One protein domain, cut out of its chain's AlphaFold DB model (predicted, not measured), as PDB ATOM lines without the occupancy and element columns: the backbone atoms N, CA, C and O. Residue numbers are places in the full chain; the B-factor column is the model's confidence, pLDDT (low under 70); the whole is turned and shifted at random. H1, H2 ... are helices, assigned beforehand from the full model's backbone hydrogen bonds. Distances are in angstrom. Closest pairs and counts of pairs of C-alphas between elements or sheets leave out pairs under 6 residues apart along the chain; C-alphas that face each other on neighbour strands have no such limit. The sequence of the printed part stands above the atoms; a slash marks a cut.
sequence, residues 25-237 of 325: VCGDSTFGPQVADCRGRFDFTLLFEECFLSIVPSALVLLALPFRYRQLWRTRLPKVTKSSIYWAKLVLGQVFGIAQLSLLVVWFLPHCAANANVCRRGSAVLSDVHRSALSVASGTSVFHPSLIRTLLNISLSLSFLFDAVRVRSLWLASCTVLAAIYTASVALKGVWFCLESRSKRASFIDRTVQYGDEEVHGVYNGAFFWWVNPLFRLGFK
ATOM      1  N   VAL A  25     106.136  27.264 -37.492       52.97
ATOM      2  CA  VAL A  25     106.720  26.144 -36.723       52.97
ATOM      3  C   VAL A  25     105.639  25.257 -36.090       52.97
ATOM      4  O   VAL A  25     105.876  24.083 -35.840       52.97
ATOM      5  N   CYS A  26     104.436  25.795 -35.872       61.75
ATOM      6  CA  CYS A  26     103.305  25.073 -35.281       61.75
ATOM      7  C   CYS A  26     102.300  24.503 -36.297       61.75
ATOM      8  O   CYS A  26     101.343  23.855 -35.886       61.75
ATOM      9  N   GLY A  27     102.446  24.757 -37.602       62.84
ATOM     10  CA  GLY A  27     101.459  24.291 -38.586       62.84
ATOM     11  C   GLY A  27     100.049  24.875 -38.386       62.84
ATOM     12  O   GLY A  27      99.062  24.242 -38.760       62.84
ATOM     13  N   ASP A  28      99.928  26.087 -37.831       66.19
ATOM     14  CA  ASP A  28      98.639  26.764 -37.581       66.19
ATOM     15  C   ASP A  28      97.862  27.112 -38.873       66.19
ATOM     16  O   ASP A  28      96.670  27.423 -38.832       66.19
ATOM     17  N   SER A  29      98.531  27.052 -40.028       66.06
ATOM     18  CA  SER A  29      97.958  27.240 -41.367       66.06
ATOM     19  C   SER A  29      97.379  25.959 -41.978       66.06
ATOM     20  O   SER A  29      96.691  26.031 -42.999       66.06
ATOM     21  N   THR A  30      97.637  24.794 -41.381       68.94
ATOM     22  CA  THR A  30      97.157  23.500 -41.880       68.94
ATOM     23  C   THR A  30      95.730  23.243 -41.406       68.94
ATOM     24  O   THR A  30      95.388  23.486 -40.251       68.94
ATOM     25  N   PHE A  31      94.868  22.747 -42.297       65.69
ATOM     26  CA  PHE A  31      93.488  22.420 -41.943       65.69
ATOM     27  C   PHE A  31      93.432  21.116 -41.137       65.69
ATOM     28  O   PHE A  31      93.704  20.042 -41.670       65.69
ATOM     29  N   GLY A  32      93.054  21.201 -39.861       67.94
ATOM     30  CA  GLY A  32      92.879  20.034 -38.997       67.94
ATOM     31  C   GLY A  32      92.492  20.412 -37.564       67.94
ATOM     32  O   GLY A  32      92.820  21.506 -37.108       67.94
ATOM     33  N   PRO A  33      91.790  19.538 -36.827       68.12
ATOM     34  CA  PRO A  33      91.348  19.836 -35.467       68.12
ATOM     35  C   PRO A  33      92.477  19.776 -34.428       68.12
ATOM     36  O   PRO A  33      92.268  20.199 -33.306       68.12
ATOM     37  N   GLN A  34      93.656  19.246 -34.747       70.50
ATOM     38  CA  GLN A  34      94.708  19.034 -33.753       70.50
ATOM     39  C   GLN A  34      96.062  19.432 -34.329       70.50
ATOM     40  O   GLN A  34      96.397  19.039 -35.447       70.50
ATOM     41  N   VAL A  35      96.834  20.195 -33.558       70.75
ATOM     42  CA  VAL A  35      98.217  20.522 -33.911       70.75
ATOM     43  C   VAL A  35      99.122  19.316 -33.627       70.75
ATOM     44  O   VAL A  35      99.047  18.713 -32.556       70.75
ATOM     45  N   ALA A  36      99.957  18.927 -34.596       62.09
ATOM     46  CA  ALA A  36     100.735  17.687 -34.526       62.09
ATOM     47  C   ALA A  36     102.037  17.808 -33.709       62.09
ATOM     48  O   ALA A  36     102.326  16.906 -32.926       62.09
ATOM     49  N   ASP A  37     102.769  18.921 -33.841       63.25
ATOM     50  CA  ASP A  37     104.156  19.042 -33.349       63.25
ATOM     51  C   ASP A  37     104.375  20.150 -32.306       63.25
ATOM     52  O   ASP A  37     105.502  20.401 -31.877       63.25
ATOM     53  N   CYS A  38     103.317  20.826 -31.852       65.06
ATOM     54  CA  CYS A  38     103.451  21.892 -30.860       65.06
ATOM     55  C   CYS A  38     102.260  21.971 -29.887       65.06
ATOM     56  O   CYS A  38     101.248  21.293 -30.064       65.06
ATOM     57  N   ARG A  39     102.405  22.774 -28.818       60.62
ATOM     58  CA  ARG A  39     101.376  23.016 -27.778       60.62
ATOM     59  C   ARG A  39     100.730  21.734 -27.216       60.62
ATOM     60  O   ARG A  39      99.511  21.623 -27.108       60.62
ATOM     61  N   GLY A  40     101.549  20.732 -26.895       61.44
ATOM     62  CA  GLY A  40     101.081  19.518 -26.209       61.44
ATOM     63  C   GLY A  40     100.083  18.666 -27.002       61.44
ATOM     64  O   GLY A  40      99.452  17.778 -26.430       61.44
ATOM     65  N   ARG A  41      99.909  18.920 -28.311       63.50
ATOM     66  CA  ARG A  41      98.943  18.240 -29.193       63.50
ATOM     67  C   ARG A  41      97.483  18.342 -28.732       63.50
ATOM     68  O   ARG A  41      96.662  17.569 -29.202       63.50
ATOM     69  N   PHE A  42      97.132  19.235 -27.811       62.69
ATOM     70  CA  PHE A  42      95.752  19.370 -27.324       62.69
ATOM     71  C   PHE A  42      95.000  20.538 -27.974       62.69
ATOM     72  O   PHE A  42      93.776  20.502 -28.086       62.69
ATOM     73  N   ASP A  43      95.723  21.564 -28.417       66.88
ATOM     74  CA  ASP A  43      95.114  22.767 -28.970       66.88
ATOM     75  C   ASP A  43      94.673  22.575 -30.435       66.88
ATOM     76  O   ASP A  43      95.321  21.876 -31.229       66.88
ATOM     77  N   PHE A  44      93.552  23.214 -30.791       71.75
ATOM     78  CA  PHE A  44      93.070  23.297 -32.170       71.75
ATOM     79  C   PHE A  44      94.022  24.142 -33.023       71.75
ATOM     80  O   PHE A  44      94.655  25.075 -32.525       71.75
ATOM     81  N   THR A  45      94.087  23.859 -34.326       74.31
ATOM     82  CA  THR A  45      94.764  24.770 -35.260       74.31
ATOM     83  C   THR A  45      93.997  26.089 -35.327       74.31
ATOM     84  O   THR A  45      92.759  26.103 -35.339       74.31
ATOM     85  N   LEU A  46      94.725  27.204 -35.418       71.44
ATOM     86  CA  LEU A  46      94.116  28.534 -35.520       71.44
ATOM     87  C   LEU A  46      93.131  28.613 -36.700       71.44
ATOM     88  O   LEU A  46      92.041  29.168 -36.580       71.44
ATOM     89  N   LEU A  47      93.471  27.985 -37.827       71.69
ATOM     90  CA  LEU A  47      92.611  27.966 -39.004       71.69
ATOM     91  C   LEU A  47      91.315  27.168 -38.798       71.69
ATOM     92  O   LEU A  47      90.264  27.577 -39.293       71.69
ATOM     93  N   PHE A  48      91.355  26.043 -38.079       75.31
ATOM     94  CA  PHE A  48      90.142  25.295 -37.739       75.31
ATOM     95  C   PHE A  48      89.241  26.096 -36.794       75.31
ATOM     96  O   PHE A  48      88.026  26.134 -36.990       75.31
ATOM     97  N   GLU A  49      89.829  26.777 -35.809       73.94
ATOM     98  CA  GLU A  49      89.110  27.650 -34.877       73.94
ATOM     99  C   GLU A  49      88.403  28.809 -35.608       73.94
ATOM    100  O   GLU A  49      87.216  29.083 -35.390       73.94
ATOM    101  N   GLU A  50      89.111  29.471 -36.522       73.56
ATOM    102  CA  GLU A  50      88.584  30.586 -37.310       73.56
ATOM    103  C   GLU A  50      87.530  30.128 -38.317       73.56
ATOM    104  O   GLU A  50      86.482  30.754 -38.448       73.56
ATOM    105  N   CYS A  51      87.737  29.003 -38.994       76.19
ATOM    106  CA  CYS A  51      86.781  28.523 -39.978       76.19
ATOM    107  C   CYS A  51      85.582  27.831 -39.332       76.19
ATOM    108  O   CYS A  51      84.449  28.268 -39.499       76.19
ATOM    109  N   PHE A  52      85.792  26.759 -38.574       79.06
ATOM    110  CA  PHE A  52      84.695  25.907 -38.130       79.06
ATOM    111  C   PHE A  52      83.891  26.544 -36.989       79.06
ATOM    112  O   PHE A  52      82.668  26.669 -37.097       79.06
ATOM    113  N   LEU A  53      84.562  27.029 -35.934       74.69
ATOM    114  CA  LEU A  53      83.874  27.628 -34.780       74.69
ATOM    115  C   LEU A  53      83.274  29.007 -35.092       74.69
ATOM    116  O   LEU A  53      82.404  29.463 -34.360       74.69
ATOM    117  N   SER A  54      83.688  29.676 -36.177       75.88
ATOM    118  CA  SER A  54      83.046  30.922 -36.628       75.88
ATOM    119  C   SER A  54      81.914  30.687 -37.616       75.88
ATOM    120  O   SER A  54      80.830  31.250 -37.453       75.88
ATOM    121  N   ILE A  55      82.156  29.883 -38.657       81.12
ATOM    122  CA  ILE A  55      81.251  29.786 -39.807       81.12
ATOM    123  C   ILE A  55      79.961  29.081 -39.420       81.12
ATOM    124  O   ILE A  55      78.884  29.582 -39.731       81.12
ATOM    125  N   VAL A  56      80.057  27.958 -38.708       82.12
ATOM    126  CA  VAL A  56      78.896  27.134 -38.349       82.12
ATOM    127  C   VAL A  56      77.851  27.917 -37.537       82.12
ATOM    128  O   VAL A  56      76.707  28.006 -37.992       82.12
ATOM    129  N   PRO A  57      78.180  28.542 -36.385       78.56
ATOM    130  CA  PRO A  57      77.187  29.305 -35.623       78.56
ATOM    131  C   PRO A  57      76.698  30.544 -36.381       78.56
ATOM    132  O   PRO A  57      75.512  30.871 -36.318       78.56
ATOM    133  N   SER A  58      77.582  31.205 -37.138       82.75
ATOM    134  CA  SER A  58      77.228  32.404 -37.903       82.75
ATOM    135  C   SER A  58      76.221  32.088 -39.008       82.75
ATOM    136  O   SER A  58      75.207  32.775 -39.122       82.75
ATOM    137  N   ALA A  59      76.457  31.023 -39.779       84.81
ATOM    138  CA  ALA A  59      75.596  30.594 -40.876       84.81
ATOM    139  C   ALA A  59      74.215  30.145 -40.380       84.81
ATOM    140  O   ALA A  59      73.199  30.571 -40.929       84.81
ATOM    141  N   LEU A  60      74.157  29.349 -39.305       84.94
ATOM    142  CA  LEU A  60      72.889  28.888 -38.728       84.94
ATOM    143  C   LEU A  60      71.997  30.059 -38.298       84.94
ATOM    144  O   LEU A  60      70.804  30.088 -38.602       84.94
ATOM    145  N   VAL A  61      72.575  31.058 -37.627       81.31
ATOM    146  CA  VAL A  61      71.820  32.231 -37.169       81.31
ATOM    147  C   VAL A  61      71.440  33.142 -38.336       81.31
ATOM    148  O   VAL A  61      70.311  33.629 -38.376       81.31
ATOM    149  N   LEU A  62      72.334  33.339 -39.309       84.00
ATOM    150  CA  LEU A  62      72.045  34.136 -40.505       84.00
ATOM    151  C   LEU A  62      70.941  33.527 -41.376       84.00
ATOM    152  O   LEU A  62      70.217  34.277 -42.017       84.00
ATOM    153  N   LEU A  63      70.762  32.204 -41.368       86.25
ATOM    154  CA  LEU A  63      69.621  31.547 -42.014       86.25
ATOM    155  C   LEU A  63      68.332  31.678 -41.188       86.25
ATOM    156  O   LEU A  63      67.256  31.920 -41.739       86.25
ATOM    157  N   ALA A  64      68.423  31.565 -39.859       82.56
ATOM    158  CA  ALA A  64      67.260  31.610 -38.972       82.56
ATOM    159  C   ALA A  64      66.642  33.017 -38.832       82.56
ATOM    160  O   ALA A  64      65.415  33.156 -38.802       82.56
ATOM    161  N   LEU A  65      67.467  34.068 -38.748       80.62
ATOM    162  CA  LEU A  65      67.026  35.452 -38.538       80.62
ATOM    163  C   LEU A  65      66.077  35.991 -39.631       80.62
ATOM    164  O   LEU A  65      65.003  36.470 -39.262       80.62
ATOM    165  N   PRO A  66      66.387  35.926 -40.942       81.38
ATOM    166  CA  PRO A  66      65.545  36.512 -41.985       81.38
ATOM    167  C   PRO A  66      64.215  35.772 -42.149       81.38
ATOM    168  O   PRO A  66      63.181  36.417 -42.333       81.38
ATOM    169  N   PHE A  67      64.208  34.439 -42.019       81.19
ATOM    170  CA  PHE A  67      62.975  33.648 -42.064       81.19
ATOM    171  C   PHE A  67      62.000  34.089 -40.965       81.19
ATOM    172  O   PHE A  67      60.824  34.360 -41.223       81.19
ATOM    173  N   ARG A  68      62.508  34.251 -39.739       72.75
ATOM    174  CA  ARG A  68      61.707  34.693 -38.591       72.75
ATOM    175  C   ARG A  68      61.326  36.159 -38.674       72.75
ATOM    176  O   ARG A  68      60.195  36.511 -38.352       72.75
ATOM    177  N   TYR A  69      62.232  37.004 -39.147       75.19
ATOM    178  CA  TYR A  69      61.952  38.415 -39.355       75.19
ATOM    179  C   TYR A  69      60.809  38.611 -40.354       75.19
ATOM    180  O   TYR A  69      59.883  39.369 -40.080       75.19
ATOM    181  N   ARG A  70      60.800  37.851 -41.457       79.38
ATOM    182  CA  ARG A  70      59.706  37.859 -42.436       79.38
ATOM    183  C   ARG A  70      58.393  37.335 -41.850       79.38
ATOM    184  O   ARG A  70      57.349  37.930 -42.101       79.38
ATOM    185  N   GLN A  71      58.444  36.268 -41.049       74.12
ATOM    186  CA  GLN A  71      57.269  35.716 -40.359       74.12
ATOM    187  C   GLN A  71      56.629  36.738 -39.402       74.12
ATOM    188  O   GLN A  71      55.407  36.818 -39.307       74.12
ATOM    189  N   LEU A  72      57.453  37.526 -38.708       67.38
ATOM    190  CA  LEU A  72      57.023  38.443 -37.649       67.38
ATOM    191  C   LEU A  72      56.782  39.881 -38.140       67.38
ATOM    192  O   LEU A  72      56.080  40.636 -37.477       67.38
ATOM    193  N   TRP A  73      57.262  40.252 -39.334       69.38
ATOM    194  CA  TRP A  73      57.071  41.590 -39.918       69.38
ATOM    195  C   TRP A  73      55.595  42.012 -39.994       69.38
ATOM    196  O   TRP A  73      55.297  43.203 -39.964       69.38
ATOM    197  N   ARG A  74      54.657  41.060 -40.070       68.56
ATOM    198  CA  ARG A  74      53.216  41.350 -40.129       68.56
ATOM    199  C   ARG A  74      52.605  41.819 -38.799       68.56
ATOM    200  O   ARG A  74      51.510  42.360 -38.827       68.56
ATOM    201  N   THR A  75      53.281  41.669 -37.657       64.56
ATOM    202  CA  THR A  75      52.717  41.963 -36.321       64.56
ATOM    203  C   THR A  75      53.549  42.983 -35.530       64.56
ATOM    204  O   THR A  75      53.924  42.753 -34.381       64.56
ATOM    205  N   ARG A  76      53.843  44.146 -36.134       64.75
ATOM    206  CA  ARG A  76      54.676  45.220 -35.547       64.75
ATOM    207  C   ARG A  76      53.961  46.072 -34.492       64.75
ATOM    208  O   ARG A  76      53.833  47.284 -34.653       64.75
ATOM    209  N   LEU A  77      53.542  45.471 -33.387       66.94
ATOM    210  CA  LEU A  77      53.079  46.247 -32.237       66.94
ATOM    211  C   LEU A  77      54.215  46.360 -31.210       66.94
ATOM    212  O   LEU A  77      54.746  45.332 -30.782       66.94
ATOM    213  N   PRO A  78      54.658  47.578 -30.843       66.56
ATOM    214  CA  PRO A  78      55.681  47.740 -29.817       66.56
ATOM    215  C   PRO A  78      55.145  47.207 -28.486       66.56
ATOM    216  O   PRO A  78      54.075  47.611 -28.045       66.56
ATOM    217  N   LYS A  79      55.892  46.300 -27.846       68.56
ATOM    218  CA  LYS A  79      55.516  45.695 -26.552       68.56
ATOM    219  C   LYS A  79      56.317  46.250 -25.368       68.56
ATOM    220  O   LYS A  79      55.967  46.023 -24.212       68.56
ATOM    221  N   VAL A  80      57.409  46.966 -25.642       68.75
ATOM    222  CA  VAL A  80      58.363  47.457 -24.636       68.75
ATOM    223  C   VAL A  80      58.615  48.951 -24.843       68.75
ATOM    224  O   VAL A  80      58.789  49.405 -25.973       68.75
ATOM    225  N   THR A  81      58.660  49.722 -23.758       72.19
ATOM    226  CA  THR A  81      58.990  51.155 -23.802       72.19
ATOM    227  C   THR A  81      60.466  51.380 -24.152       72.19
ATOM    228  O   THR A  81      61.352  50.592 -23.796       72.19
ATOM    229  N   LYS A  82      60.767  52.486 -24.845       77.12
ATOM    230  CA  LYS A  82      62.146  52.889 -25.168       77.12
ATOM    231  C   LYS A  82      62.814  53.521 -23.937       77.12
ATOM    232  O   LYS A  82      62.811  54.733 -23.776       77.12
ATOM    233  N   SER A  83      63.369  52.688 -23.060       80.94
ATOM    234  CA  SER A  83      64.144  53.111 -21.878       80.94
ATOM    235  C   SER A  83      65.575  53.558 -22.238       80.94
ATOM    236  O   SER A  83      66.081  53.234 -23.312       80.94
ATOM    237  N   SER A  84      66.287  54.227 -21.324       82.88
ATOM    238  CA  SER A  84      67.716  54.565 -21.488       82.88
ATOM    239  C   SER A  84      68.585  53.328 -21.786       82.88
ATOM    240  O   SER A  84      69.444  53.356 -22.664       82.88
ATOM    241  N   ILE A  85      68.272  52.178 -21.173       80.94
ATOM    242  CA  ILE A  85      68.959  50.895 -21.426       80.94
ATOM    243  C   ILE A  85      68.801  50.438 -22.889       80.94
ATOM    244  O   ILE A  85      69.714  49.835 -23.451       80.94
ATOM    245  N   TYR A  86      67.660  50.737 -23.523       82.06
ATOM    246  CA  TYR A  86      67.425  50.422 -24.937       82.06
ATOM    247  C   TYR A  86      68.339  51.237 -25.863       82.06
ATOM    248  O   TYR A  86      68.856  50.700 -26.841       82.06
ATOM    249  N   TRP A  87      68.570  52.509 -25.551       83.12
ATOM    250  CA  TRP A  87      69.485  53.338 -26.330       83.12
ATOM    251  C   TRP A  87      70.940  52.961 -26.064       83.12
ATOM    252  O   TRP A  87      71.700  52.790 -27.013       83.12
ATOM    253  N   ALA A  88      71.302  52.719 -24.801       86.69
ATOM    254  CA  ALA A  88      72.643  52.282 -24.422       86.69
ATOM    255  C   ALA A  88      73.058  50.997 -25.155       86.69
ATOM    256  O   ALA A  88      74.136  50.947 -25.744       86.69
ATOM    257  N   LYS A  89      72.193  49.973 -25.201       86.44
ATOM    258  CA  LYS A  89      72.502  48.725 -25.920       86.44
ATOM    259  C   LYS A  89      72.606  48.915 -27.437       86.44
ATOM    260  O   LYS A  89      73.391  48.217 -28.071       86.44
ATOM    261  N   LEU A  90      71.831  49.834 -28.021       85.00
ATOM    262  CA  LEU A  90      71.860  50.101 -29.460       85.00
ATOM    263  C   LEU A  90      73.146  50.835 -29.848       85.00
ATOM    264  O   LEU A  90      73.824  50.414 -30.779       85.00
ATOM    265  N   VAL A  91      73.524  51.865 -29.084       89.50
ATOM    266  CA  VAL A  91      74.794  52.581 -29.261       89.50
ATOM    267  C   VAL A  91      75.972  51.626 -29.081       89.50
ATOM    268  O   VAL A  91      76.838  51.566 -29.947       89.50
ATOM    269  N   LEU A  92      75.979  50.815 -28.019       88.56
ATOM    270  CA  LEU A  92      77.043  49.833 -27.787       88.56
ATOM    271  C   LEU A  92      77.143  48.794 -28.911       88.56
ATOM    272  O   LEU A  92      78.250  48.473 -29.334       88.56
ATOM    273  N   GLY A  93      76.012  48.316 -29.439       84.75
ATOM    274  CA  GLY A  93      75.992  47.409 -30.588       84.75
ATOM    275  C   GLY A  93      76.562  48.043 -31.863       84.75
ATOM    276  O   GLY A  93      77.286  47.381 -32.605       84.75
ATOM    277  N   GLN A  94      76.285  49.327 -32.110       85.19
ATOM    278  CA  GLN A  94      76.841  50.068 -33.250       85.19
ATOM    279  C   GLN A  94      78.345  50.313 -33.098       85.19
ATOM    280  O   GLN A  94      79.106  50.011 -34.014       85.19
ATOM    281  N   VAL A  95      78.792  50.785 -31.929       88.75
ATOM    282  CA  VAL A  95      80.220  50.993 -31.629       88.75
ATOM    283  C   VAL A  95      80.996  49.685 -31.776       88.75
ATOM    284  O   VAL A  95      82.054  49.660 -32.401       88.75
ATOM    285  N   PHE A  96      80.448  48.581 -31.263       86.62
ATOM    286  CA  PHE A  96      81.040  47.259 -31.440       86.62
ATOM    287  C   PHE A  96      81.110  46.849 -32.918       86.62
ATOM    288  O   PHE A  96      82.151  46.371 -33.358       86.62
ATOM    289  N   GLY A  97      80.049  47.073 -33.701       83.62
ATOM    290  CA  GLY A  97      80.043  46.795 -35.141       83.62
ATOM    291  C   GLY A  97      81.129  47.564 -35.901       83.62
ATOM    292  O   GLY A  97      81.877  46.968 -36.669       83.62
ATOM    293  N   ILE A  98      81.287  48.861 -35.625       85.75
ATOM    294  CA  ILE A  98      82.326  49.702 -36.242       85.75
ATOM    295  C   ILE A  98      83.733  49.221 -35.845       85.75
ATOM    296  O   ILE A  98      84.628  49.120 -36.688       85.75
ATOM    297  N   ALA A  99      83.935  48.867 -34.572       85.25
ATOM    298  CA  ALA A  99      85.202  48.317 -34.096       85.25
ATOM    299  C   ALA A  99      85.553  46.985 -34.788       85.25
ATOM    300  O   ALA A  99      86.704  46.758 -35.150       85.25
ATOM    301  N   GLN A 100      84.571  46.113 -35.028       82.62
ATOM    302  CA  GLN A 100      84.799  44.846 -35.731       82.62
ATOM    303  C   GLN A 100      85.059  45.039 -37.227       82.62
ATOM    304  O   GLN A 100      85.946  44.383 -37.769       82.62
ATOM    305  N   LEU A 101      84.376  45.989 -37.868       84.25
ATOM    306  CA  LEU A 101      84.621  46.329 -39.267       84.25
ATOM    307  C   LEU A 101      86.025  46.919 -39.465       84.25
ATOM    308  O   LEU A 101      86.729  46.547 -40.401       84.25
ATOM    309  N   SER A 102      86.479  47.790 -38.562       85.50
ATOM    310  CA  SER A 102      87.854  48.313 -38.613       85.50
ATOM    311  C   SER A 102      88.902  47.217 -38.385       85.50
ATOM    312  O   SER A 102      89.878  47.145 -39.130       85.50
ATOM    313  N   LEU A 103      88.673  46.305 -37.434       78.56
ATOM    314  CA  LEU A 103      89.506  45.115 -37.236       78.56
ATOM    315  C   LEU A 103      89.550  44.228 -38.485       78.56
ATOM    316  O   LEU A 103      90.622  43.746 -38.845       78.56
ATOM    317  N   LEU A 104      88.414  44.042 -39.162       81.94
ATOM    318  CA  LEU A 104      88.333  43.292 -40.412       81.94
ATOM    319  C   LEU A 104      89.224  43.929 -41.481       81.94
ATOM    320  O   LEU A 104      90.023  43.227 -42.091       81.94
ATOM    321  N   VAL A 105      89.146  45.251 -41.665       82.50
ATOM    322  CA  VAL A 105      90.002  45.978 -42.616       82.50
ATOM    323  C   VAL A 105      91.477  45.769 -42.278       82.50
ATOM    324  O   VAL A 105      92.233  45.359 -43.155       82.50
ATOM    325  N   VAL A 106      91.877  45.946 -41.013       76.31
ATOM    326  CA  VAL A 106      93.262  45.719 -40.549       76.31
ATOM    327  C   VAL A 106      93.743  44.300 -40.859       76.31
ATOM    328  O   VAL A 106      94.890  44.100 -41.256       76.31
ATOM    329  N   TRP A 107      92.854  43.318 -40.755       71.69
ATOM    330  CA  TRP A 107      93.135  41.921 -41.069       71.69
ATOM    331  C   TRP A 107      93.416  41.638 -42.551       71.69
ATOM    332  O   TRP A 107      94.099  40.660 -42.861       71.69
ATOM    333  N   PHE A 108      92.924  42.480 -43.461       74.12
ATOM    334  CA  PHE A 108      93.216  42.387 -44.894       74.12
ATOM    335  C   PHE A 108      94.487  43.143 -45.306       74.12
ATOM    336  O   PHE A 108      94.942  42.963 -46.437       74.12
ATOM    337  N   LEU A 109      95.099  43.946 -44.422       74.62
ATOM    338  CA  LEU A 109      96.345  44.633 -44.761       74.62
ATOM    339  C   LEU A 109      97.513  43.634 -44.930       74.62
ATOM    340  O   LEU A 109      97.658  42.682 -44.155       74.62
ATOM    341  N   PRO A 110      98.412  43.873 -45.907       62.28
ATOM    342  CA  PRO A 110      99.468  42.934 -46.303       62.28
ATOM    343  C   PRO A 110     100.446  42.576 -45.173       62.28
ATOM    344  O   PRO A 110     100.985  41.472 -45.161       62.28
ATOM    345  N   HIS A 111     100.600  43.450 -44.173       59.16
ATOM    346  CA  HIS A 111     101.461  43.244 -43.002       59.16
ATOM    347  C   HIS A 111     101.034  42.057 -42.114       59.16
ATOM    348  O   HIS A 111     101.869  41.484 -41.421       59.16
ATOM    349  N   CYS A 112      99.757  41.656 -42.150       52.78
ATOM    350  CA  CYS A 112      99.221  40.518 -41.382       52.78
ATOM    351  C   CYS A 112      98.529  39.458 -42.265       52.78
ATOM    352  O   CYS A 112      98.161  38.377 -41.788       52.78
ATOM    353  N   ALA A 113      98.350  39.753 -43.558       51.62
ATOM    354  CA  ALA A 113      97.608  38.930 -44.510       51.62
ATOM    355  C   ALA A 113      98.482  38.085 -45.452       51.62
ATOM    356  O   ALA A 113      97.927  37.277 -46.198       51.62
ATOM    357  N   ALA A 114      99.812  38.230 -45.412       50.75
ATOM    358  CA  ALA A 114     100.730  37.630 -46.388       50.75
ATOM    359  C   ALA A 114     100.553  36.107 -46.590       50.75
ATOM    360  O   ALA A 114     100.748  35.626 -47.698       50.75
ATOM    361  N   ASN A 115     100.088  35.370 -45.570       56.28
ATOM    362  CA  ASN A 115      99.844  33.917 -45.631       56.28
ATOM    363  C   ASN A 115      98.389  33.532 -45.274       56.28
ATOM    364  O   ASN A 115      98.122  32.454 -44.748       56.28
ATOM    365  N   ALA A 116      97.433  34.443 -45.481       61.53
ATOM    366  CA  ALA A 116      96.035  34.232 -45.111       61.53
ATOM    367  C   ALA A 116      95.320  33.269 -46.071       61.53
ATOM    368  O   ALA A 116      95.037  33.624 -47.217       61.53
ATOM    369  N   ASN A 117      94.927  32.094 -45.585       68.56
ATOM    370  CA  ASN A 117      94.113  31.156 -46.359       68.56
ATOM    371  C   ASN A 117      92.724  31.739 -46.691       68.56
ATOM    372  O   ASN A 117      92.161  32.534 -45.934       68.56
ATOM    373  N   VAL A 118      92.137  31.327 -47.824       75.75
ATOM    374  CA  VAL A 118      90.807  31.790 -48.289       75.75
ATOM    375  C   VAL A 118      89.732  31.585 -47.218       75.75
ATOM    376  O   VAL A 118      88.920  32.476 -46.979       75.75
ATOM    377  N   CYS A 119      89.786  30.451 -46.519       74.25
ATOM    378  CA  CYS A 119      88.858  30.105 -45.447       74.25
ATOM    379  C   CYS A 119      88.890  31.118 -44.288       74.25
ATOM    380  O   CYS A 119      87.844  31.570 -43.822       74.25
ATOM    381  N   ARG A 120      90.089  31.570 -43.904       72.12
ATOM    382  CA  ARG A 120      90.290  32.584 -42.864       72.12
ATOM    383  C   ARG A 120      89.634  33.911 -43.243       72.12
ATOM    384  O   ARG A 120      88.844  34.448 -42.473       72.12
ATOM    385  N   ARG A 121      89.872  34.389 -44.470       75.62
ATOM    386  CA  ARG A 121      89.235  35.610 -45.001       75.62
ATOM    387  C   ARG A 121      87.708  35.491 -45.041       75.62
ATOM    388  O   ARG A 121      87.016  36.395 -44.583       75.62
ATOM    389  N   GLY A 122      87.190  34.363 -45.531       80.50
ATOM    390  CA  GLY A 122      85.749  34.100 -45.586       80.50
ATOM    391  C   GLY A 122      85.093  34.077 -44.203       80.50
ATOM    392  O   GLY A 122      84.033  34.670 -44.013       80.50
ATOM    393  N   SER A 123      85.747  33.462 -43.214       79.44
ATOM    394  CA  SER A 123      85.245  33.404 -41.837       79.44
ATOM    395  C   SER A 123      85.162  34.779 -41.168       79.44
ATOM    396  O   SER A 123      84.188  35.062 -40.464       79.44
ATOM    397  N   ALA A 124      86.136  35.655 -41.431       80.00
ATOM    398  CA  ALA A 124      86.176  37.002 -40.879       80.00
ATOM    399  C   ALA A 124      85.009  37.845 -41.415       80.00
ATOM    400  O   ALA A 124      84.258  38.420 -40.625       80.00
ATOM    401  N   VAL A 125      84.779  37.815 -42.733       83.62
ATOM    402  CA  VAL A 125      83.641  38.495 -43.377       83.62
ATOM    403  C   VAL A 125      82.311  37.955 -42.851       83.62
ATOM    404  O   VAL A 125      81.452  38.728 -42.434       83.62
ATOM    405  N   LEU A 126      82.142  36.631 -42.800       85.69
ATOM    406  CA  LEU A 126      80.896  36.024 -42.330       85.69
ATOM    407  C   LEU A 126      80.592  36.371 -40.866       85.69
ATOM    408  O   LEU A 126      79.445  36.650 -40.521       85.69
ATOM    409  N   SER A 127      81.614  36.378 -40.008       81.88
ATOM    410  CA  SER A 127      81.457  36.755 -38.601       81.88
ATOM    411  C   SER A 127      81.055  38.224 -38.437       81.88
ATOM    412  O   SER A 127      80.277  38.560 -37.545       81.88
ATOM    413  N   ASP A 128      81.527  39.108 -39.317       84.19
ATOM    414  CA  ASP A 128      81.135  40.515 -39.337       84.19
ATOM    415  C   ASP A 128      79.677  40.707 -39.778       84.19
ATOM    416  O   ASP A 128      78.889  41.373 -39.099       84.19
ATOM    417  N   VAL A 129      79.266  40.000 -40.835       87.19
ATOM    418  CA  VAL A 129      77.865  39.949 -41.288       87.19
ATOM    419  C   VAL A 129      76.947  39.402 -40.191       87.19
ATOM    420  O   VAL A 129      75.865  39.933 -39.944       87.19
ATOM    421  N   HIS A 130      77.378  38.370 -39.468       86.50
ATOM    422  CA  HIS A 130      76.629  37.843 -38.331       86.50
ATOM    423  C   HIS A 130      76.472  38.885 -37.210       86.50
ATOM    424  O   HIS A 130      75.362  39.120 -36.730       86.50
ATOM    425  N   ARG A 131      77.558  39.564 -36.818       84.50
ATOM    426  CA  ARG A 131      77.543  40.582 -35.749       84.50
ATOM    427  C   ARG A 131      76.678  41.794 -36.101       84.50
ATOM    428  O   ARG A 131      75.917  42.265 -35.254       84.50
ATOM    429  N   SER A 132      76.739  42.262 -37.346       83.50
ATOM    430  CA  SER A 132      75.871  43.340 -37.839       83.50
ATOM    431  C   SER A 132      74.396  42.924 -37.852       83.50
ATOM    432  O   SER A 132      73.547  43.671 -37.356       83.50
ATOM    433  N   ALA A 133      74.079  41.702 -38.294       85.75
ATOM    434  CA  ALA A 133      72.720  41.159 -38.231       85.75
ATOM    435  C   ALA A 133      72.180  41.083 -36.789       85.75
ATOM    436  O   ALA A 133      71.024  41.439 -36.543       85.75
ATOM    437  N   LEU A 134      73.011  40.688 -35.814       84.56
ATOM    438  CA  LEU A 134      72.638  40.690 -34.392       84.56
ATOM    439  C   LEU A 134      72.364  42.103 -33.856       84.56
ATOM    440  O   LEU A 134      71.427  42.287 -33.078       84.56
ATOM    441  N   SER A 135      73.141  43.106 -34.276       83.69
ATOM    442  CA  SER A 135      72.916  44.509 -33.898       83.69
ATOM    443  C   SER A 135      71.540  45.000 -34.370       83.69
ATOM    444  O   SER A 135      70.757  45.545 -33.585       83.69
ATOM    445  N   VAL A 136      71.176  44.693 -35.621       83.19
ATOM    446  CA  VAL A 136      69.843  44.992 -36.174       83.19
ATOM    447  C   VAL A 136      68.745  44.234 -35.415       83.19
ATOM    448  O   VAL A 136      67.712  44.813 -35.063       83.19
ATOM    449  N   ALA A 137      68.965  42.955 -35.100       82.38
ATOM    450  CA  ALA A 137      68.026  42.147 -34.320       82.38
ATOM    451  C   ALA A 137      67.824  42.686 -32.888       82.38
ATOM    452  O   ALA A 137      66.706  42.681 -32.365       82.38
ATOM    453  N   SER A 138      68.872  43.228 -32.255       83.19
ATOM    454  CA  SER A 138      68.765  43.880 -30.944       83.19
ATOM    455  C   SER A 138      67.854  45.114 -31.000       83.19
ATOM    456  O   SER A 138      67.036  45.308 -30.091       83.19
ATOM    457  N   GLY A 139      67.915  45.906 -32.076       78.06
ATOM    458  CA  GLY A 139      67.027  47.055 -32.290       78.06
ATOM    459  C   GLY A 139      65.560  46.658 -32.486       78.06
ATOM    460  O   GLY A 139      64.657  47.290 -31.937       78.06
ATOM    461  N   THR A 140      65.304  45.556 -33.195       73.38
ATOM    462  CA  THR A 140      63.936  45.077 -33.464       73.38
ATOM    463  C   THR A 140      63.310  44.297 -32.301       73.38
ATOM    464  O   THR A 140      62.090  44.130 -32.263       73.38
ATOM    465  N   SER A 141      64.100  43.904 -31.291       70.69
ATOM    466  CA  SER A 141      63.632  43.182 -30.090       70.69
ATOM    467  C   SER A 141      62.558  43.907 -29.257       70.69
ATOM    468  O   SER A 141      61.955  43.297 -28.375       70.69
ATOM    469  N   VAL A 142      62.309  45.197 -29.512       69.94
ATOM    470  CA  VAL A 142      61.215  45.981 -28.901       69.94
ATOM    471  C   VAL A 142      59.835  45.542 -29.400       69.94
ATOM    472  O   VAL A 142      58.855  45.612 -28.658       69.94
ATOM    473  N   PHE A 143      59.761  45.072 -30.646       67.88
ATOM    474  CA  PHE A 143      58.509  44.674 -31.293       67.88
ATOM    475  C   PHE A 143      58.199  43.182 -31.085       67.88
ATOM    476  O   PHE A 143      57.039  42.797 -30.984       67.88
ATOM    477  N   HIS A 144      59.227  42.335 -30.948       65.56
ATOM    478  CA  HIS A 144      59.069  40.876 -30.850       65.56
ATOM    479  C   HIS A 144      59.930  40.276 -29.720       65.56
ATOM    480  O   HIS A 144      61.045  39.805 -29.960       65.56
ATOM    481  N   PRO A 145      59.436  40.310 -28.469       63.78
ATOM    482  CA  PRO A 145      60.263  40.135 -27.279       63.78
ATOM    483  C   PRO A 145      60.574  38.688 -26.879       63.78
ATOM    484  O   PRO A 145      61.549  38.507 -26.158       63.78
ATOM    485  N   SER A 146      59.806  37.673 -27.289       67.31
ATOM    486  CA  SER A 146      59.997  36.302 -26.783       67.31
ATOM    487  C   SER A 146      61.077  35.531 -27.548       67.31
ATOM    488  O   SER A 146      62.155  35.287 -27.017       67.31
ATOM    489  N   LEU A 147      60.844  35.185 -28.815       71.06
ATOM    490  CA  LEU A 147      61.689  34.206 -29.517       71.06
ATOM    491  C   LEU A 147      62.954  34.809 -30.160       71.06
ATOM    492  O   LEU A 147      64.035  34.235 -30.037       71.06
ATOM    493  N   ILE A 148      62.864  35.993 -30.784       75.56
ATOM    494  CA  ILE A 148      64.038  36.695 -31.352       75.56
ATOM    495  C   ILE A 148      65.048  37.031 -30.252       75.56
ATOM    496  O   ILE A 148      66.251  36.875 -30.442       75.56
ATOM    497  N   ARG A 149      64.561  37.436 -29.077       76.00
ATOM    498  CA  ARG A 149      65.398  37.729 -27.910       76.00
ATOM    499  C   ARG A 149      66.127  36.487 -27.403       76.00
ATOM    500  O   ARG A 149      67.283  36.601 -27.000       76.00
ATOM    501  N   THR A 150      65.481  35.324 -27.435       76.69
ATOM    502  CA  THR A 150      66.110  34.061 -27.036       76.69
ATOM    503  C   THR A 150      67.194  33.635 -28.015       76.69
ATOM    504  O   THR A 150      68.312  33.355 -27.590       76.69
ATOM    505  N   LEU A 151      66.918  33.690 -29.321       78.81
ATOM    506  CA  LEU A 151      67.924  33.416 -30.354       78.81
ATOM    507  C   LEU A 151      69.112  34.384 -30.267       78.81
ATOM    508  O   LEU A 151      70.262  33.957 -30.356       78.81
ATOM    509  N   LEU A 152      68.847  35.673 -30.042       82.12
ATOM    510  CA  LEU A 152      69.876  36.696 -29.854       82.12
ATOM    511  C   LEU A 152      70.754  36.393 -28.633       82.12
ATOM    512  O   LEU A 152      71.971  36.404 -28.747       82.12
ATOM    513  N   ASN A 153      70.165  36.072 -27.481       83.25
ATOM    514  CA  ASN A 153      70.924  35.782 -26.260       83.25
ATOM    515  C   ASN A 153      71.753  34.492 -26.366       83.25
ATOM    516  O   ASN A 153      72.924  34.484 -25.985       83.25
ATOM    517  N   ILE A 154      71.185  33.422 -26.930       83.00
ATOM    518  CA  ILE A 154      71.901  32.153 -27.132       83.00
ATOM    519  C   ILE A 154      73.058  32.342 -28.120       83.00
ATOM    520  O   ILE A 154      74.179  31.924 -27.835       83.00
ATOM    521  N   SER A 155      72.812  33.000 -29.258       83.44
ATOM    522  CA  SER A 155      73.866  33.268 -30.244       83.44
ATOM    523  C   SER A 155      74.963  34.161 -29.671       83.44
ATOM    524  O   SER A 155      76.136  33.823 -29.789       83.44
ATOM    525  N   LEU A 156      74.605  35.233 -28.959       86.06
ATOM    526  CA  LEU A 156      75.569  36.129 -28.325       86.06
ATOM    527  C   LEU A 156      76.403  35.412 -27.250       86.06
ATOM    528  O   LEU A 156      77.612  35.638 -27.191       86.06
ATOM    529  N   SER A 157      75.792  34.512 -26.467       86.50
ATOM    530  CA  SER A 157      76.492  33.649 -25.496       86.50
ATOM    531  C   SER A 157      77.517  32.755 -26.187       86.50
ATOM    532  O   SER A 157      78.692  32.744 -25.826       86.50
ATOM    533  N   LEU A 158      77.079  32.023 -27.214       83.62
ATOM    534  CA  LEU A 158      77.923  31.076 -27.933       83.62
ATOM    535  C   LEU A 158      79.080  31.794 -28.639       83.62
ATOM    536  O   LEU A 158      80.232  31.380 -28.544       83.62
ATOM    537  N   SER A 159      78.795  32.926 -29.284       84.50
ATOM    538  CA  SER A 159      79.825  33.742 -29.915       84.50
ATOM    539  C   SER A 159      80.764  34.396 -28.899       84.50
ATOM    540  O   SER A 159      81.901  34.685 -29.249       84.50
ATOM    541  N   PHE A 160      80.324  34.715 -27.677       86.69
ATOM    542  CA  PHE A 160      81.217  35.222 -26.626       86.69
ATOM    543  C   PHE A 160      82.194  34.136 -26.157       86.69
ATOM    544  O   PHE A 160      83.385  34.408 -26.027       86.69
ATOM    545  N   LEU A 161      81.716  32.896 -25.993       85.44
ATOM    546  CA  LEU A 161      82.565  31.749 -25.660       85.44
ATOM    547  C   LEU A 161      83.626  31.491 -26.738       85.44
ATOM    548  O   LEU A 161      84.798  31.342 -26.407       85.44
ATOM    549  N   PHE A 162      83.244  31.488 -28.019       83.00
ATOM    550  CA  PHE A 162      84.206  31.284 -29.107       83.00
ATOM    551  C   PHE A 162      85.220  32.424 -29.230       83.00
ATOM    552  O   PHE A 162      86.399  32.164 -29.443       83.00
ATOM    553  N   ASP A 163      84.804  33.675 -29.027       83.25
ATOM    554  CA  ASP A 163      85.745  34.798 -29.027       83.25
ATOM    555  C   ASP A 163      86.728  34.728 -27.840       83.25
ATOM    556  O   ASP A 163      87.881  35.135 -27.977       83.25
ATOM    557  N   ALA A 164      86.324  34.169 -26.692       85.06
ATOM    558  CA  ALA A 164      87.215  33.969 -25.546       85.06
ATOM    559  C   ALA A 164      88.325  32.937 -25.828       85.06
ATOM    560  O   ALA A 164      89.472  33.147 -25.422       85.06
ATOM    561  N   VAL A 165      88.010  31.856 -26.555       82.25
ATOM    562  CA  VAL A 165      89.023  30.885 -27.013       82.25
ATOM    563  C   VAL A 165      90.017  31.579 -27.950       82.25
ATOM    564  O   VAL A 165      91.223  31.519 -27.705       82.25
ATOM    565  N   ARG A 166      89.524  32.383 -28.901       77.69
ATOM    566  CA  ARG A 166      90.376  33.113 -29.855       77.69
ATOM    567  C   ARG A 166      91.297  34.109 -29.185       77.69
ATOM    568  O   ARG A 166      92.458  34.224 -29.564       77.69
ATOM    569  N   VAL A 167      90.797  34.831 -28.179       84.19
ATOM    570  CA  VAL A 167      91.616  35.739 -27.368       84.19
ATOM    571  C   VAL A 167      92.815  34.986 -26.792       84.19
ATOM    572  O   VAL A 167      93.948  35.439 -26.954       84.19
ATOM    573  N   ARG A 168      92.590  33.825 -26.165       82.12
ATOM    574  CA  ARG A 168      93.668  32.998 -25.607       82.12
ATOM    575  C   ARG A 168      94.649  32.552 -26.694       82.12
ATOM    576  O   ARG A 168      95.855  32.705 -26.504       82.12
ATOM    577  N   SER A 169      94.146  32.053 -27.822       76.88
ATOM    578  CA  SER A 169      94.970  31.625 -28.961       76.88
ATOM    579  C   SER A 169      95.854  32.768 -29.487       76.88
ATOM    580  O   SER A 169      97.045  32.571 -29.726       76.88
ATOM    581  N   LEU A 170      95.315  33.991 -29.584       74.75
ATOM    582  CA  LEU A 170      96.045  35.183 -30.035       74.75
ATOM    583  C   LEU A 170      97.145  35.625 -29.060       74.75
ATOM    584  O   LEU A 170      98.237  35.983 -29.503       74.75
ATOM    585  N   TRP A 171      96.899  35.570 -27.747       78.69
ATOM    586  CA  TRP A 171      97.934  35.854 -26.742       78.69
ATOM    587  C   TRP A 171      99.083  34.845 -26.801       78.69
ATOM    588  O   TRP A 171     100.248  35.229 -26.705       78.69
ATOM    589  N   LEU A 172      98.770  33.568 -27.038       68.38
ATOM    590  CA  LEU A 172      99.769  32.509 -27.213       68.38
ATOM    591  C   LEU A 172     100.533  32.612 -28.545       68.38
ATOM    592  O   LEU A 172     101.603  32.023 -28.685       68.38
ATOM    593  N   ALA A 173     100.009  33.352 -29.524       64.25
ATOM    594  CA  ALA A 173     100.647  33.584 -30.820       64.25
ATOM    595  C   ALA A 173     101.621  34.785 -30.830       64.25
ATOM    596  O   ALA A 173     102.161  35.121 -31.879       64.25
ATOM    597  N   SER A 174     101.878  35.429 -29.680       57.81
ATOM    598  CA  SER A 174     102.842  36.541 -29.507       57.81
ATOM    599  C   SER A 174     102.557  37.827 -30.312       57.81
ATOM    600  O   SER A 174     103.376  38.744 -30.324       57.81
ATOM    601  N   CYS A 175     101.381  37.954 -30.931       66.81
ATOM    602  CA  CYS A 175     100.905  39.195 -31.557       66.81
ATOM    603  C   CYS A 175     100.172  40.068 -30.527       66.81
ATOM    604  O   CYS A 175      98.949  40.211 -30.571       66.81
ATOM    605  N   THR A 176     100.919  40.654 -29.588       74.94
ATOM    606  CA  THR A 176     100.367  41.361 -28.414       74.94
ATOM    607  C   THR A 176      99.455  42.533 -28.771       74.94
ATOM    608  O   THR A 176      98.426  42.706 -28.131       74.94
ATOM    609  N   VAL A 177      99.777  43.306 -29.812       78.25
ATOM    610  CA  VAL A 177      98.954  44.450 -30.244       78.25
ATOM    611  C   VAL A 177      97.595  43.984 -30.768       78.25
ATOM    612  O   VAL A 177      96.559  44.491 -30.346       78.25
ATOM    613  N   LEU A 178      97.581  42.977 -31.646       76.00
ATOM    614  CA  LEU A 178      96.340  42.431 -32.198       76.00
ATOM    615  C   LEU A 178      95.510  41.737 -31.112       76.00
ATOM    616  O   LEU A 178      94.299  41.938 -31.046       76.00
ATOM    617  N   ALA A 179      96.169  40.970 -30.238       79.19
ATOM    618  CA  ALA A 179      95.535  40.336 -29.090       79.19
ATOM    619  C   ALA A 179      94.904  41.384 -28.162       79.19
ATOM    620  O   ALA A 179      93.737  41.246 -27.806       79.19
ATOM    621  N   ALA A 180      95.614  42.471 -27.843       85.25
ATOM    622  CA  ALA A 180      95.110  43.553 -27.002       85.25
ATOM    623  C   ALA A 180      93.873  44.231 -27.612       85.25
ATOM    624  O   ALA A 180      92.841  44.330 -26.947       85.25
ATOM    625  N   ILE A 181      93.919  44.622 -28.891       85.12
ATOM    626  CA  ILE A 181      92.767  45.256 -29.558       85.12
ATOM    627  C   ILE A 181      91.577  44.288 -29.602       85.12
ATOM    628  O   ILE A 181      90.443  44.667 -29.294       85.12
ATOM    629  N   TYR A 182      91.825  43.015 -29.922       84.38
ATOM    630  CA  TYR A 182      90.773  42.008 -29.950       84.38
ATOM    631  C   TYR A 182      90.173  41.778 -28.554       84.38
ATOM    632  O   TYR A 182      88.952  41.771 -28.422       84.38
ATOM    633  N   THR A 183      90.983  41.713 -27.492       89.19
ATOM    634  CA  THR A 183      90.481  41.591 -26.109       89.19
ATOM    635  C   THR A 183      89.612  42.767 -25.688       89.19
ATOM    636  O   THR A 183      88.548  42.552 -25.111       89.19
ATOM    637  N   ALA A 184      90.002  43.999 -26.034       91.44
ATOM    638  CA  ALA A 184      89.201  45.188 -25.764       91.44
ATOM    639  C   ALA A 184      87.845  45.114 -26.486       91.44
ATOM    640  O   ALA A 184      86.801  45.422 -25.907       91.44
ATOM    641  N   SER A 185      87.840  44.617 -27.727       88.69
ATOM    642  CA  SER A 185      86.611  44.400 -28.490       88.69
ATOM    643  C   SER A 185      85.704  43.328 -27.861       88.69
ATOM    644  O   SER A 185      84.486  43.508 -27.796       88.69
ATOM    645  N   VAL A 186      86.277  42.245 -27.322       89.00
ATOM    646  CA  VAL A 186      85.535  41.184 -26.617       89.00
ATOM    647  C   VAL A 186      84.990  41.681 -25.277       89.00
ATOM    648  O   VAL A 186      83.861  41.348 -24.918       89.00
ATOM    649  N   ALA A 187      85.725  42.537 -24.566       91.50
ATOM    650  CA  ALA A 187      85.233  43.180 -23.350       91.50
ATOM    651  C   ALA A 187      84.010  44.068 -23.640       91.50
ATOM    652  O   ALA A 187      82.992  43.961 -22.953       91.50
ATOM    653  N   LEU A 188      84.057  44.869 -24.713       90.81
ATOM    654  CA  LEU A 188      82.915  45.669 -25.166       90.81
ATOM    655  C   LEU A 188      81.700  44.790 -25.506       90.81
ATOM    656  O   LEU A 188      80.573  45.097 -25.109       90.81
ATOM    657  N   LYS A 189      81.929  43.656 -26.178       89.88
ATOM    658  CA  LYS A 189      80.890  42.650 -26.436       89.88
ATOM    659  C   LYS A 189      80.305  42.090 -25.142       89.88
ATOM    660  O   LYS A 189      79.095  41.909 -25.067       89.88
ATOM    661  N   GLY A 190      81.134  41.847 -24.127       90.44
ATOM    662  CA  GLY A 190      80.701  41.410 -22.799       90.44
ATOM    663  C   GLY A 190      79.756  42.415 -22.137       90.44
ATOM    664  O   GLY A 190      78.716  42.031 -21.606       90.44
ATOM    665  N   VAL A 191      80.044  43.716 -22.242       91.31
ATOM    666  CA  VAL A 191      79.139  44.771 -21.751       91.31
ATOM    667  C   VAL A 191      77.814  44.755 -22.513       91.31
ATOM    668  O   VAL A 191      76.744  44.775 -21.899       91.31
ATOM    669  N   TRP A 192      77.864  44.668 -23.846       89.38
ATOM    670  CA  TRP A 192      76.662  44.569 -24.677       89.38
ATOM    671  C   TRP A 192      75.829  43.322 -24.339       89.38
ATOM    672  O   TRP A 192      74.610  43.412 -24.184       89.38
ATOM    673  N   PHE A 193      76.493  42.187 -24.114       88.88
ATOM    674  CA  PHE A 193      75.900  40.931 -23.668       88.88
ATOM    675  C   PHE A 193      75.201  41.058 -22.320       88.88
ATOM    676  O   PHE A 193      74.038  40.672 -22.195       88.88
ATOM    677  N   CYS A 194      75.857  41.653 -21.327       87.38
ATOM    678  CA  CYS A 194      75.265  41.888 -20.014       87.38
ATOM    679  C   CYS A 194      74.002  42.753 -20.108       87.38
ATOM    680  O   CYS A 194      73.026  42.490 -19.406       87.38
ATOM    681  N   LEU A 195      73.988  43.761 -20.986       85.31
ATOM    682  CA  LEU A 195      72.812  44.608 -21.194       85.31
ATOM    683  C   LEU A 195      71.668  43.877 -21.901       85.31
ATOM    684  O   LEU A 195      70.519  44.047 -21.497       85.31
ATOM    685  N   GLU A 196      71.951  43.056 -22.915       84.31
ATOM    686  CA  GLU A 196      70.909  42.265 -23.590       84.31
ATOM    687  C   GLU A 196      70.369  41.132 -22.699       84.31
ATOM    688  O   GLU A 196      69.201  40.755 -22.811       84.31
ATOM    689  N   SER A 197      71.193  40.648 -21.764       81.56
ATOM    690  CA  SER A 197      70.836  39.608 -20.795       81.56
ATOM    691  C   SER A 197      69.932  40.106 -19.663       81.56
ATOM    692  O   SER A 197      69.292  39.297 -18.986       81.56
ATOM    693  N   ARG A 198      69.851  41.426 -19.435       78.50
ATOM    694  CA  ARG A 198      68.990  41.994 -18.388       78.50
ATOM    695  C   ARG A 198      67.515  41.800 -18.726       78.50
ATOM    696  O   ARG A 198      67.053  42.081 -19.833       78.50
ATOM    697  N   SER A 199      66.750  41.352 -17.732       68.75
ATOM    698  CA  SER A 199      65.310  41.177 -17.882       68.75
ATOM    699  C   SER A 199      64.625  42.538 -18.055       68.75
ATOM    700  O   SER A 199      64.884  43.495 -17.328       68.75
ATOM    701  N   LYS A 200      63.720  42.635 -19.035       69.25
ATOM    702  CA  LYS A 200      62.987  43.876 -19.353       69.25
ATOM    703  C   LYS A 200      61.713  44.040 -18.509       69.25
ATOM    704  O   LYS A 200      60.821  44.783 -18.903       69.25
ATOM    705  N   ARG A 201      61.633  43.370 -17.345       65.19
ATOM    706  CA  ARG A 201      60.433  43.300 -16.482       65.19
ATOM    707  C   ARG A 201      59.854  44.671 -16.144       65.19
ATOM    708  O   ARG A 201      58.645  44.839 -16.141       65.19
ATOM    709  N   ALA A 202      60.717  45.651 -15.893       64.19
ATOM    710  CA  ALA A 202      60.302  46.995 -15.502       64.19
ATOM    711  C   ALA A 202      59.812  47.873 -16.674       64.19
ATOM    712  O   ALA A 202      59.225  48.927 -16.429       64.19
ATOM    713  N   SER A 203      60.045  47.456 -17.926       68.56
ATOM    714  CA  SER A 203      59.897  48.300 -19.123       68.56
ATOM    715  C   SER A 203      58.723  47.917 -20.034       68.56
ATOM    716  O   SER A 203      58.619  48.459 -21.139       68.56
ATOM    717  N   PHE A 204      57.852  46.994 -19.620       70.19
ATOM    718  CA  PHE A 204      56.634  46.670 -20.371       70.19
ATOM    719  C   PHE A 204      55.677  47.867 -20.419       70.19
ATOM    720  O   PHE A 204      55.546  48.596 -19.436       70.19
ATOM    721  N   ILE A 205      55.065  48.086 -21.589       70.56
ATOM    722  CA  ILE A 205      54.133  49.205 -21.824       70.56
ATOM    723  C   ILE A 205      52.844  48.990 -21.030       70.56
ATOM    724  O   ILE A 205      52.363  49.917 -20.387       70.56
ATOM    725  N   ASP A 206      52.317  47.766 -21.047       71.00
ATOM    726  CA  ASP A 206      51.066  47.423 -20.387       71.00
ATOM    727  C   ASP A 206      51.342  46.544 -19.166       71.00
ATOM    728  O   ASP A 206      51.732  45.391 -19.288       71.00
ATOM    729  N   ARG A 207      51.176  47.098 -17.963       66.06
ATOM    730  CA  ARG A 207      51.387  46.355 -16.710       66.06
ATOM    731  C   ARG A 207      50.173  45.530 -16.286       66.06
ATOM    732  O   ARG A 207      50.273  44.789 -15.314       66.06
ATOM    733  N   THR A 208      49.047  45.686 -16.975       64.25
ATOM    734  CA  THR A 208      47.789  45.008 -16.643       64.25
ATOM    735  C   THR A 208      47.674  43.645 -17.323       64.25
ATOM    736  O   THR A 208      46.977  42.763 -16.827       64.25
ATOM    737  N   VAL A 209      48.421  43.431 -18.411       71.44
ATOM    738  CA  VAL A 209      48.478  42.153 -19.128       71.44
ATOM    739  C   VAL A 209      49.447  41.193 -18.440       71.44
ATOM    740  O   VAL A 209      50.617  41.512 -18.219       71.44
ATOM    741  N   GLN A 210      48.983  39.973 -18.154       65.94
ATOM    742  CA  GLN A 210      49.868  38.888 -17.738       65.94
ATOM    743  C   GLN A 210      50.668  38.381 -18.942       65.94
ATOM    744  O   GLN A 210      50.164  37.659 -19.801       65.94
ATOM    745  N   TYR A 211      51.930  38.795 -19.017       65.12
ATOM    746  CA  TYR A 211      52.881  38.264 -19.988       65.12
ATOM    747  C   TYR A 211      53.328  36.860 -19.584       65.12
ATOM    748  O   TYR A 211      53.488  36.572 -18.401       65.12
ATOM    749  N   GLY A 212      53.577  36.000 -20.573       61.72
ATOM    750  CA  GLY A 212      54.064  34.647 -20.307       61.72
ATOM    751  C   GLY A 212      55.398  34.657 -19.556       61.72
ATOM    752  O   GLY A 212      56.238  35.533 -19.780       61.72
ATOM    753  N   ASP A 213      55.624  33.651 -18.710       58.28
ATOM    754  CA  ASP A 213      56.798  33.594 -17.833       58.28
ATOM    755  C   ASP A 213      58.131  33.696 -18.586       58.28
ATOM    756  O   ASP A 213      59.057  34.301 -18.071       58.28
ATOM    757  N   GLU A 214      58.245  33.229 -19.833       55.44
ATOM    758  CA  GLU A 214      59.445  33.418 -20.676       55.44
ATOM    759  C   GLU A 214      59.669  34.871 -21.145       55.44
ATOM    760  O   GLU A 214      60.796  35.294 -21.426       55.44
ATOM    761  N   GLU A 215      58.601  35.663 -21.284       56.94
ATOM    762  CA  GLU A 215      58.702  37.079 -21.644       56.94
ATOM    763  C   GLU A 215      59.222  37.893 -20.449       56.94
ATOM    764  O   GLU A 215      60.029  38.815 -20.644       56.94
ATOM    765  N   VAL A 216      58.859  37.473 -19.231       60.84
ATOM    766  CA  VAL A 216      59.179  38.104 -17.941       60.84
ATOM    767  C   VAL A 216      60.500  37.585 -17.346       60.84
ATOM    768  O   VAL A 216      61.340  38.370 -16.896       60.84
ATOM    769  N   HIS A 217      60.731  36.275 -17.335       62.88
ATOM    770  CA  HIS A 217      61.943  35.599 -16.871       62.88
ATOM    771  C   HIS A 217      62.920  35.488 -18.050       62.88
ATOM    772  O   HIS A 217      62.637  34.845 -19.052       62.88
ATOM    773  N   GLY A 218      64.073  36.160 -17.965       67.94
ATOM    774  CA  GLY A 218      65.091  36.087 -19.021       67.94
ATOM    775  C   GLY A 218      65.589  34.652 -19.245       67.94
ATOM    776  O   GLY A 218      65.525  33.830 -18.335       67.94
ATOM    777  N   VAL A 219      66.141  34.372 -20.429       71.75
ATOM    778  CA  VAL A 219      66.628  33.035 -20.838       71.75
ATOM    779  C   VAL A 219      67.542  32.405 -19.783       71.75
ATOM    780  O   VAL A 219      67.360  31.251 -19.409       71.75
ATOM    781  N   TYR A 220      68.475  33.185 -19.236       73.31
ATOM    782  CA  TYR A 220      69.415  32.720 -18.211       73.31
ATOM    783  C   TYR A 220      68.745  32.432 -16.870       73.31
ATOM    784  O   TYR A 220      69.168  31.536 -16.151       73.31
ATOM    785  N   ASN A 221      67.684  33.167 -16.537       70.19
ATOM    786  CA  ASN A 221      66.944  32.945 -15.302       70.19
ATOM    787  C   ASN A 221      66.244  31.579 -15.325       70.19
ATOM    788  O   ASN A 221      66.193  30.920 -14.294       70.19
ATOM    789  N   GLY A 222      65.752  31.151 -16.496       65.38
ATOM    790  CA  GLY A 222      65.236  29.798 -16.718       65.38
ATOM    791  C   GLY A 222      66.346  28.746 -16.778       65.38
ATOM    792  O   GLY A 222      66.289  27.775 -16.036       65.38
ATOM    793  N   ALA A 223      67.390  28.975 -17.584       67.75
ATOM    794  CA  ALA A 223      68.470  28.005 -17.801       67.75
ATOM    795  C   ALA A 223      69.284  27.680 -16.535       67.75
ATOM    796  O   ALA A 223      69.672  26.535 -16.332       67.75
ATOM    797  N   PHE A 224      69.538  28.674 -15.680       67.12
ATOM    798  CA  PHE A 224      70.245  28.482 -14.409       67.12
ATOM    799  C   PHE A 224      69.298  28.263 -13.224       67.12
ATOM    800  O   PHE A 224      69.759  28.275 -12.085       67.12
ATOM    801  N   PHE A 225      67.985  28.137 -13.464       64.81
ATOM    802  CA  PHE A 225      66.967  28.094 -12.406       64.81
ATOM    803  C   PHE A 225      67.141  29.216 -11.369       64.81
ATOM    804  O   PHE A 225      66.822  29.077 -10.192       64.81
ATOM    805  N   TRP A 226      67.643  30.373 -11.803       66.81
ATOM    806  CA  TRP A 226      67.995  31.476 -10.910       66.81
ATOM    807  C   TRP A 226      66.758  32.060 -10.206       66.81
ATOM    808  O   TRP A 226      66.860  32.658  -9.134       66.81
ATOM    809  N   TRP A 227      65.566  31.817 -10.763       64.25
ATOM    810  CA  TRP A 227      64.278  32.132 -10.145       64.25
ATOM    811  C   TRP A 227      63.978  31.313  -8.882       64.25
ATOM    812  O   TRP A 227      63.096  31.709  -8.125       64.25
ATOM    813  N   VAL A 228      64.711  30.225  -8.630       65.00
ATOM    814  CA  VAL A 228      64.580  29.394  -7.427       65.00
ATOM    815  C   VAL A 228      65.390  29.970  -6.258       65.00
ATOM    816  O   VAL A 228      65.062  29.718  -5.106       65.00
ATOM    817  N   ASN A 229      66.384  30.838  -6.496       71.94
ATOM    818  CA  ASN A 229      67.173  31.460  -5.417       71.94
ATOM    819  C   ASN A 229      66.317  32.185  -4.352       71.94
ATOM    820  O   ASN A 229      66.585  32.017  -3.161       71.94
ATOM    821  N   PRO A 230      65.285  32.977  -4.712       64.56
ATOM    822  CA  PRO A 230      64.346  33.536  -3.739       64.56
ATOM    823  C   PRO A 230      63.558  32.474  -2.956       64.56
ATOM    824  O   PRO A 230      63.342  32.663  -1.763       64.56
ATOM    825  N   LEU A 231      63.174  31.360  -3.590       59.53
ATOM    826  CA  LEU A 231      62.467  30.242  -2.950       59.53
ATOM    827  C   LEU A 231      63.376  29.496  -1.966       59.53
ATOM    828  O   LEU A 231      62.968  29.258  -0.835       59.53
ATOM    829  N   PHE A 232      64.635  29.231  -2.334       61.56
ATOM    830  CA  PHE A 232      65.632  28.674  -1.414       61.56
ATOM    831  C   PHE A 232      65.885  29.592  -0.218       61.56
ATOM    832  O   PHE A 232      66.001  29.117   0.904       61.56
ATOM    833  N   ARG A 233      65.917  30.916  -0.420       64.38
ATOM    834  CA  ARG A 233      66.031  31.880   0.690       64.38
ATOM    835  C   ARG A 233      64.807  31.883   1.604       64.38
ATOM    836  O   ARG A 233      64.960  32.162   2.790       64.38
ATOM    837  N   LEU A 234      63.618  31.605   1.069       58.53
ATOM    838  CA  LEU A 234      62.389  31.469   1.850       58.53
ATOM    839  C   LEU A 234      62.393  30.152   2.643       58.53
ATOM    840  O   LEU A 234      62.108  30.152   3.835       58.53
ATOM    841  N   GLY A 235      62.808  29.060   1.999       52.56
ATOM    842  CA  GLY A 235      62.924  27.737   2.608       52.56
ATOM    843  C   GLY A 235      64.082  27.581   3.597       52.56
ATOM    844  O   GLY A 235      64.015  26.752   4.486       52.56
ATOM    845  N   PHE A 236      65.125  28.412   3.525       56.16
ATOM    846  CA  PHE A 236      66.162  28.474   4.565       56.16
ATOM    847  C   PHE A 236      65.707  29.215   5.831       56.16
ATOM    848  O   PHE A 236      66.367  29.125   6.863       56.16
ATOM    849  N   LYS A 237      64.606  29.975   5.758       49.75
ATOM    850  CA  LYS A 237      64.034  30.713   6.895       49.75
ATOM    851  C   LYS A 237      62.909  29.961   7.612       49.75
ATOM    852  O   LYS A 237      62.483  30.423   8.664       49.75
TER     853      LYS A 237
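What this domain is: This is residues 25 to 237 of the 325 residues of an uncharacterized protein of Aspergillus ellipticus CBS 707.79 (UniProt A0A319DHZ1). Five long helices, H1, H2, H4, H5 and H6, stand side by side in an up-and-down bundle, each running against the one before it. Around the bundle the order is H1, H4, H2, H6, H5, and H4 also meets H5 through part of its length. The short H3 lies between H2 and H4 along the sequence, at one end of the bundle; near the opposite end of the bundle the short H7 and H8 lead into H9, and residues 230 to 237 stick out free. The printed part has 213 residues with nine named helices, H1 to H9 in chain order, and no named strand; the class is all helix. It is only just compact, close to loose, with a radius of gyration of the C-alphas of 20.0 A and spans of 64 by 46 by 28 A.

How they stand to each other: H1, residues 46 to 75, touches H4, residues 118 to 140, the same way at a shallow tilt of 32 degrees; their closest C-alphas, of Cys 51 and Ser 123, are 5.4 A apart. H2, residues 84 to 108, touches H4 opposite ways at 13 degrees, closest at the C-alphas of Gly 93 and Ser 135, 5.4 A. H4 and H5, residues 147 to 172, form a helical hairpin at a steep tilt of 38 degrees, only just past shallow; residues 134 to 138 touch 148 to 152. H5 and H6, residues 176 to 197, form another, closest at the C-alphas of Leu 170 and Ala 179, 5.3 A. H5 also touches H1, and H6 touches H2. H3, residues 110 to 113, is close to H2 but not clearly touching. H7, residues 213 to 216, is near H5. H8, residues 219 to 223, is close to but not clearly touching H5 and H9, residues 226 to 235. Every O i to N i+4 pair is within hydrogen-bond range in H2, H4, H5, H6 and H8, against 20 of 26 in H1 and 4 of 6 in H9; H3 and H7 are too short for one.

Where its parts are: H1 begins at C-alpha 46, (94.116, 28.534, -35.520), is 43.5 A long and has a kink of 30 degrees near residue 69. H2 measures 36.7 A, H4 33.4 A, H5 38.2 A and H6 30.5 A. H9 ends at C-alpha 235, (62.924, 27.737, 2.608).

The domain as a whole: The C-alphas farthest apart, of Pro 110 and Lys 237, are 65.1 A apart. The printed part has no cut; the link from H6 to H7 is long, 15 residues. The mean pLDDT of the printed part is 74.8, with 74 residues under 70, among them 25 to 33 and 230 to 237.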